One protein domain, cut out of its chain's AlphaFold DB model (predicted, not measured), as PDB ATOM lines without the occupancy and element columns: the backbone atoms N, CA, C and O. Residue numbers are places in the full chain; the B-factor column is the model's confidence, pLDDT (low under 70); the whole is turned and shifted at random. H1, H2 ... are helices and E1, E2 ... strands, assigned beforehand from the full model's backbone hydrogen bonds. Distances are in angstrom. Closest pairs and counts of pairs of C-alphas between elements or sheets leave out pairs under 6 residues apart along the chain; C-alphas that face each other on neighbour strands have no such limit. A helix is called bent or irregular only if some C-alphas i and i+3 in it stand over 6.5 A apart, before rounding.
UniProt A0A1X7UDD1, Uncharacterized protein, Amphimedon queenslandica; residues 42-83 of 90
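This is residues 42 to 83 of the 90 residues of an uncharacterized protein of Amphimedon queenslandica (UniProt A0A1X7UDD1). A two-stranded hairpin of E1 and E2, with a loop of residues 63 to 71 at its far end, makes most of the length of this elongated shape. At the other end of the hairpin, the short helix H2 runs directly into E1, and the printed part's two end stretches, one with the small helix H1 and the other with residues 77 to 83 after E2, lie beyond the strands. The printed part has 42 residues, with two named helices and two named strands in the order H1, H2, E1, E2; the sheet's order is E1 - E2, antiparallel, and the class is mixed, helices and strands. It is only just loose, close to extended, with a radius of gyration of the C-alphas of 13.2 A, and the C-alphas span 38 by 23 by 13 A along their three main axes.

The printed part begins at Lys 42, and H1 follows as residues 43 to 46, 5.1 A from first to last C-alpha, with C-alpha 43 at (-30.283, 42.491, -26.801). After a tight link of 4 residues comes H2, residues 51 to 57, 10.6 A long. H2 is irregular, but only just: C-alphas 52 and 55 are 6.8 A apart. E1, residues 58 to 62, follows with no residue between and is 13.2 A long, with C-alpha 58 at (-38.204, 23.489, -24.735). E2, residues 72 to 76, is 13.4 A long and ends with C-alpha 76 at (-33.822, 24.046, -24.781).

E1 and E2 are antiparallel neighbours and form a hairpin, with 149 degrees between their N-to-C directions. C-alphas 58 and 76 face each other at 4.4 A, and so do C-alphas 62 and 72 at 4.8 A. N 59 and O 75 are within hydrogen-bond range at 2.9 A, as are N 61 and O 73 at 2.8 A. The closest C-alphas of H2 and E2 are those of Leu 57 and Arg 76, 5.6 A apart. H1 is apart from H2, E1 and E2. H2 has 0 of 3 O i to N i+4 pairs within hydrogen-bond range, but 2 of 4 O i to N i+3 pairs; H1 is too short for an O i to N i+4 pair.

The two C-alphas farthest apart are those of Thr 43 and Ser 68, at 39.1 A, while the C-alphas of Lys 42 and Gly 83, the first and last printed, are 13.5 A apart. The link from E1 to E2, 9 residues, is short, and no link is long. The printed part has no cut. Its mean pLDDT is 89.8, and no printed residue is under 70.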
ATOM      1  N   LYS A  42     -30.469  42.653 -31.157       77.25
ATOM      2  CA  LYS A  42     -30.321  41.340 -30.492       77.25
ATOM      3  C   LYS A  42     -30.069  41.375 -28.980       77.25
ATOM      4  O   LYS A  42     -29.650  40.361 -28.425       77.25
ATOM      5  N   THR A  43     -30.399  42.455 -28.276       81.00
ATOM      6  CA  THR A  43     -30.283  42.491 -26.801       81.00
ATOM      7  C   THR A  43     -31.039  41.375 -26.086       81.00
ATOM      8  O   THR A  43     -30.556  40.865 -25.080       81.00
ATOM      9  N   ILE A  44     -32.166  40.915 -26.636       78.06
ATOM     10  CA  ILE A  44     -32.925  39.777 -26.095       78.06
ATOM     11  C   ILE A  44     -32.071  38.496 -26.028       78.06
ATOM     12  O   ILE A  44     -32.165  37.750 -25.057       78.06
ATOM     13  N   LEU A  45     -31.165  38.283 -26.990       82.00
ATOM     14  CA  LEU A  45     -30.259  37.125 -27.004       82.00
ATOM     15  C   LEU A  45     -29.108  37.249 -25.995       82.00
ATOM     16  O   LEU A  45     -28.450  36.253 -25.699       82.00
ATOM     17  N   MET A  46     -28.851  38.447 -25.460       85.94
ATOM     18  CA  MET A  46     -27.830  38.662 -24.428       85.94
ATOM     19  C   MET A  46     -28.334  38.304 -23.023       85.94
ATOM     20  O   MET A  46     -27.533  38.194 -22.096       85.94
ATOM     21  N   ILE A  47     -29.643  38.099 -22.849       87.94
ATOM     22  CA  ILE A  47     -30.238  37.763 -21.556       87.94
ATOM     23  C   ILE A  47     -30.237  36.243 -21.392       87.94
ATOM     24  O   ILE A  47     -30.997  35.530 -22.048       87.94
ATOM     25  N   ALA A  48     -29.383  35.746 -20.498       91.25
ATOM     26  CA  ALA A  48     -29.345  34.335 -20.142       91.25
ATOM     27  C   ALA A  48     -30.547  33.947 -19.267       91.25
ATOM     28  O   ALA A  48     -30.936  34.672 -18.352       91.25
ATOM     29  N   VAL A  49     -31.101  32.765 -19.524       91.25
ATOM     30  CA  VAL A  49     -32.144  32.141 -18.707       91.25
ATOM     31  C   VAL A  49     -31.469  31.283 -17.646       91.25
ATOM     32  O   VAL A  49     -30.548  30.507 -17.947       91.25
ATOM     33  N   ALA A  50     -31.929  31.434 -16.404       92.38
ATOM     34  CA  ALA A  50     -31.437  30.657 -15.280       92.38
ATOM     35  C   ALA A  50     -31.647  29.160 -15.536       92.38
ATOM     36  O   ALA A  50     -32.639  28.758 -16.139       92.38
ATOM     37  N   GLU A  51     -30.703  28.324 -15.109       93.19
ATOM     38  CA  GLU A  51     -30.676  26.913 -15.516       93.19
ATOM     39  C   GLU A  51     -31.940  26.155 -15.106       93.19
ATOM     40  O   GLU A  51     -32.451  25.361 -15.898       93.19
ATOM     41  N   GLN A  52     -32.485  26.474 -13.925       93.81
ATOM     42  CA  GLN A  52     -33.746  25.918 -13.434       93.81
ATOM     43  C   GLN A  52     -34.962  26.253 -14.319       93.81
ATOM     44  O   GLN A  52     -35.902  25.466 -14.379       93.81
ATOM     45  N   ASP A  53     -34.917  27.366 -15.057       90.19
ATOM     46  CA  ASP A  53     -36.028  27.880 -15.866       90.19
ATOM     47  C   ASP A  53     -35.860  27.571 -17.364       90.19
ATOM     48  O   ASP A  53     -36.727  27.876 -18.177       90.19
ATOM     49  N   ARG A  54     -34.764  26.927 -17.789       91.69
ATOM     50  CA  ARG A  54     -34.581  26.551 -19.208       91.69
ATOM     51  C   ARG A  54     -35.545  25.454 -19.652       91.69
ATOM     52  O   ARG A  54     -35.778  25.274 -20.847       91.69
ATOM     53  N   ASP A  55     -36.095  24.700 -18.702       91.75
ATOM     54  CA  ASP A  55     -36.931  23.539 -18.999       91.75
ATOM     55  C   ASP A  55     -38.297  23.905 -19.588       91.75
ATOM     56  O   ASP A  55     -38.825  23.178 -20.428       91.75
ATOM     57  N   ILE A  56     -38.828  25.070 -19.214       88.94
ATOM     58  CA  ILE A  56     -40.075  25.615 -19.769       88.94
ATOM     59  C   ILE A  56     -39.894  26.175 -21.190       88.94
ATOM     60  O   ILE A  56     -40.874  26.384 -21.898       88.94
ATOM     61  N   LEU A  57     -38.649  26.373 -21.639       90.88
ATOM     62  CA  LEU A  57     -38.287  26.899 -22.961       90.88
ATOM     63  C   LEU A  57     -37.839  25.791 -23.928       90.88
ATOM     64  O   LEU A  57     -36.935  25.981 -24.751       90.88
ATOM     65  N   ARG A  58     -38.446  24.607 -23.818       92.06
ATOM     66  CA  ARG A  58     -38.204  23.489 -24.735       92.06
ATOM     67  C   ARG A  58     -38.849  23.738 -26.091       92.06
ATOM     68  O   ARG A  58     -39.960  24.255 -26.184       92.06
ATOM     69  N   TYR A  59     -38.183  23.281 -27.140       90.19
ATOM     70  CA  TYR A  59     -38.732  23.255 -28.487       90.19
ATOM     71  C   TYR A  59     -38.344  21.965 -29.198       90.19
ATOM     72  O   TYR A  59     -37.358  21.309 -28.853       90.19
ATOM     73  N   LEU A  60     -39.157  21.593 -30.181       93.19
ATOM     74  CA  LEU A  60     -38.890  20.451 -31.038       93.19
ATOM     75  C   LEU A  60     -38.185  20.939 -32.299       93.19
ATOM     76  O   LEU A  60     -38.662  21.847 -32.976       93.19
ATOM     77  N   TRP A  61     -37.054  20.319 -32.600       94.62
ATOM     78  CA  TRP A  61     -36.352  20.453 -33.861       94.62
ATOM     79  C   TRP A  61     -36.575  19.187 -34.677       94.62
ATOM     80  O   TRP A  61     -36.345  18.082 -34.187       94.62
ATOM     81  N   ILE A  62     -37.053  19.354 -35.904       94.88
ATOM     82  CA  ILE A  62     -37.328  18.254 -36.825       94.88
ATOM     83  C   ILE A  62     -36.421  18.461 -38.032       94.88
ATOM     84  O   ILE A  62     -36.390  19.557 -38.588       94.88
ATOM     85  N   ASP A  63     -35.653  17.438 -38.396       91.62
ATOM     86  CA  ASP A  63     -34.643  17.542 -39.451       91.62
ATOM     87  C   ASP A  63     -35.255  17.752 -40.845       91.62
ATOM     88  O   ASP A  63     -34.852  18.664 -41.563       91.62
ATOM     89  N   ASP A  64     -36.235  16.931 -41.225       91.62
ATOM     90  CA  ASP A  64     -36.954  17.033 -42.494       91.62
ATOM     91  C   ASP A  64     -38.385  16.512 -42.347       91.62
ATOM     92  O   ASP A  64     -38.619  15.316 -42.174       91.62
ATOM     93  N   MET A  65     -39.353  17.417 -42.475       89.25
ATOM     94  CA  MET A  65     -40.780  17.119 -42.340       89.25
ATOM     95  C   MET A  65     -41.318  16.149 -43.404       89.25
ATOM     96  O   MET A  65     -42.389  15.581 -43.204       89.25
ATOM     97  N   ASN A  66     -40.613  15.960 -44.526       92.94
ATOM     98  CA  ASN A  66     -41.064  15.114 -45.633       92.94
ATOM     99  C   ASN A  66     -40.558  13.665 -45.546       92.94
ATOM    100  O   ASN A  66     -40.968  12.821 -46.346       92.94
ATOM    101  N   LYS A  67     -39.669  13.344 -44.598       92.69
ATOM    102  CA  LYS A  67     -39.207  11.965 -44.393       92.69
ATOM    103  C   LYS A  67     -40.312  11.124 -43.762       92.69
ATOM    104  O   LYS A  67     -41.000  11.560 -42.848       92.69
ATOM    105  N   SER A  68     -40.408   9.858 -44.175       88.19
ATOM    106  CA  SER A  68     -41.333   8.891 -43.559       88.19
ATOM    107  C   SER A  68     -40.999   8.589 -42.089       88.19
ATOM    108  O   SER A  68     -41.816   8.021 -41.368       88.19
ATOM    109  N   SER A  69     -39.786   8.920 -41.638       89.50
ATOM    110  CA  SER A  69     -39.334   8.769 -40.251       89.50
ATOM    111  C   SER A  69     -38.347   9.895 -39.922       89.50
ATOM    112  O   SER A  69     -37.136   9.695 -40.034       89.50
ATOM    113  N   PRO A  70     -38.849  11.102 -39.607       90.69
ATOM    114  CA  PRO A  70     -38.004  12.247 -39.308       90.69
ATOM    115  C   PRO A  70     -37.354  12.107 -37.929       90.69
ATOM    116  O   PRO A  70     -37.924  11.515 -37.008       90.69
ATOM    117  N   ILE A  71     -36.162  12.674 -37.775       92.38
ATOM    118  CA  ILE A  71     -35.472  12.738 -36.489       92.38
ATOM    119  C   ILE A  71     -36.042  13.928 -35.721       92.38
ATOM    120  O   ILE A  71     -35.912  15.077 -36.144       92.38
ATOM    121  N   ILE A  72     -36.644  13.646 -34.568       93.38
ATOM    122  CA  ILE A  72     -37.181  14.663 -33.664       93.38
ATOM    123  C   ILE A  72     -36.203  14.841 -32.505       93.38
ATOM    124  O   ILE A  72     -35.923  13.901 -31.761       93.38
ATOM    125  N   GLN A  73     -35.699  16.058 -32.335       94.50
ATOM    126  CA  GLN A  73     -34.833  16.443 -31.227       94.50
ATOM    127  C   GLN A  73     -35.568  17.417 -30.313       94.50
ATOM    128  O   GLN A  73     -36.202  18.362 -30.773       94.50
ATOM    129  N   MET A  74     -35.467  17.205 -29.003       94.75
ATOM    130  CA  MET A  74     -35.950  18.162 -28.014       94.75
ATOM    131  C   MET A  74     -34.778  19.013 -27.539       94.75
ATOM    132  O   MET A  74     -33.843  18.503 -26.923       94.75
ATOM    133  N   LEU A  75     -34.840  20.308 -27.822       93.62
ATOM    134  CA  LEU A  75     -33.820  21.287 -27.463       93.62
ATOM    135  C   LEU A  75     -34.375  22.273 -26.434       93.62
ATOM    136  O   LEU A  75     -35.582  22.323 -26.190       93.62
ATOM    137  N   ARG A  76     -33.487  23.041 -25.799       93.38
ATOM    138  CA  ARG A  76     -33.822  24.046 -24.781       93.38
ATOM    139  C   ARG A  76     -33.087  25.335 -25.092       93.38
ATOM    140  O   ARG A  76     -31.893  25.296 -25.381       93.38
ATOM    141  N   PHE A  77     -33.773  26.466 -24.985       92.00
ATOM    142  CA  PHE A  77     -33.101  27.756 -25.063       92.00
ATOM    143  C   PHE A  77     -32.374  28.073 -23.755       92.00
ATOM    144  O   PHE A  77     -32.904  27.878 -22.662       92.00
ATOM    145  N   ALA A  78     -31.151  28.582 -23.879       92.62
ATOM    146  CA  ALA A  78     -30.376  29.104 -22.755       92.62
ATOM    147  C   ALA A  78     -30.527  30.625 -22.588       92.62
ATOM    148  O   ALA A  78     -30.039  31.181 -21.606       92.62
ATOM    149  N   GLN A  79     -31.185  31.289 -23.538       90.94
ATOM    150  CA  GLN A  79     -31.408  32.732 -23.572       90.94
ATOM    151  C   GLN A  79     -32.893  33.030 -23.752       90.94
ATOM    152  O   GLN A  79     -33.667  32.164 -24.169       90.94
ATOM    153  N   VAL A  80     -33.284  34.261 -23.437       88.00
ATOM    154  CA  VAL A  80     -34.655  34.721 -23.644       88.00
ATOM    155  C   VAL A  80     -34.991  34.648 -25.133       88.00
ATOM    156  O   VAL A  80     -34.224  35.070 -25.997       88.00
ATOM    157  N   MET A  81     -36.156  34.079 -25.431       84.06
ATOM    158  CA  MET A  81     -36.671  33.963 -26.790       84.06
ATOM    159  C   MET A  81     -37.562  35.139 -27.159       84.06
ATOM    160  O   MET A  81     -38.223  35.720 -26.305       84.06
ATOM    161  N   PHE A  82     -37.677  35.403 -28.457       82.31
ATOM    162  CA  PHE A  82     -38.739  36.248 -28.992       82.31
ATOM    163  C   PHE A  82     -40.112  35.564 -28.861       82.31
ATOM    164  O   PHE A  82     -40.230  34.348 -28.992       82.31
ATOM    165  N   GLY A  83     -41.163  36.354 -28.628       80.56
ATOM    166  CA  GLY A  83     -42.550  35.877 -28.558       80.56
ATOM    167  C   GLY A  83     -43.028  35.325 -27.206       80.56
ATOM    168  O   GLY A  83     -44.210  34.983 -27.108       80.56
TER     169      GLY A  83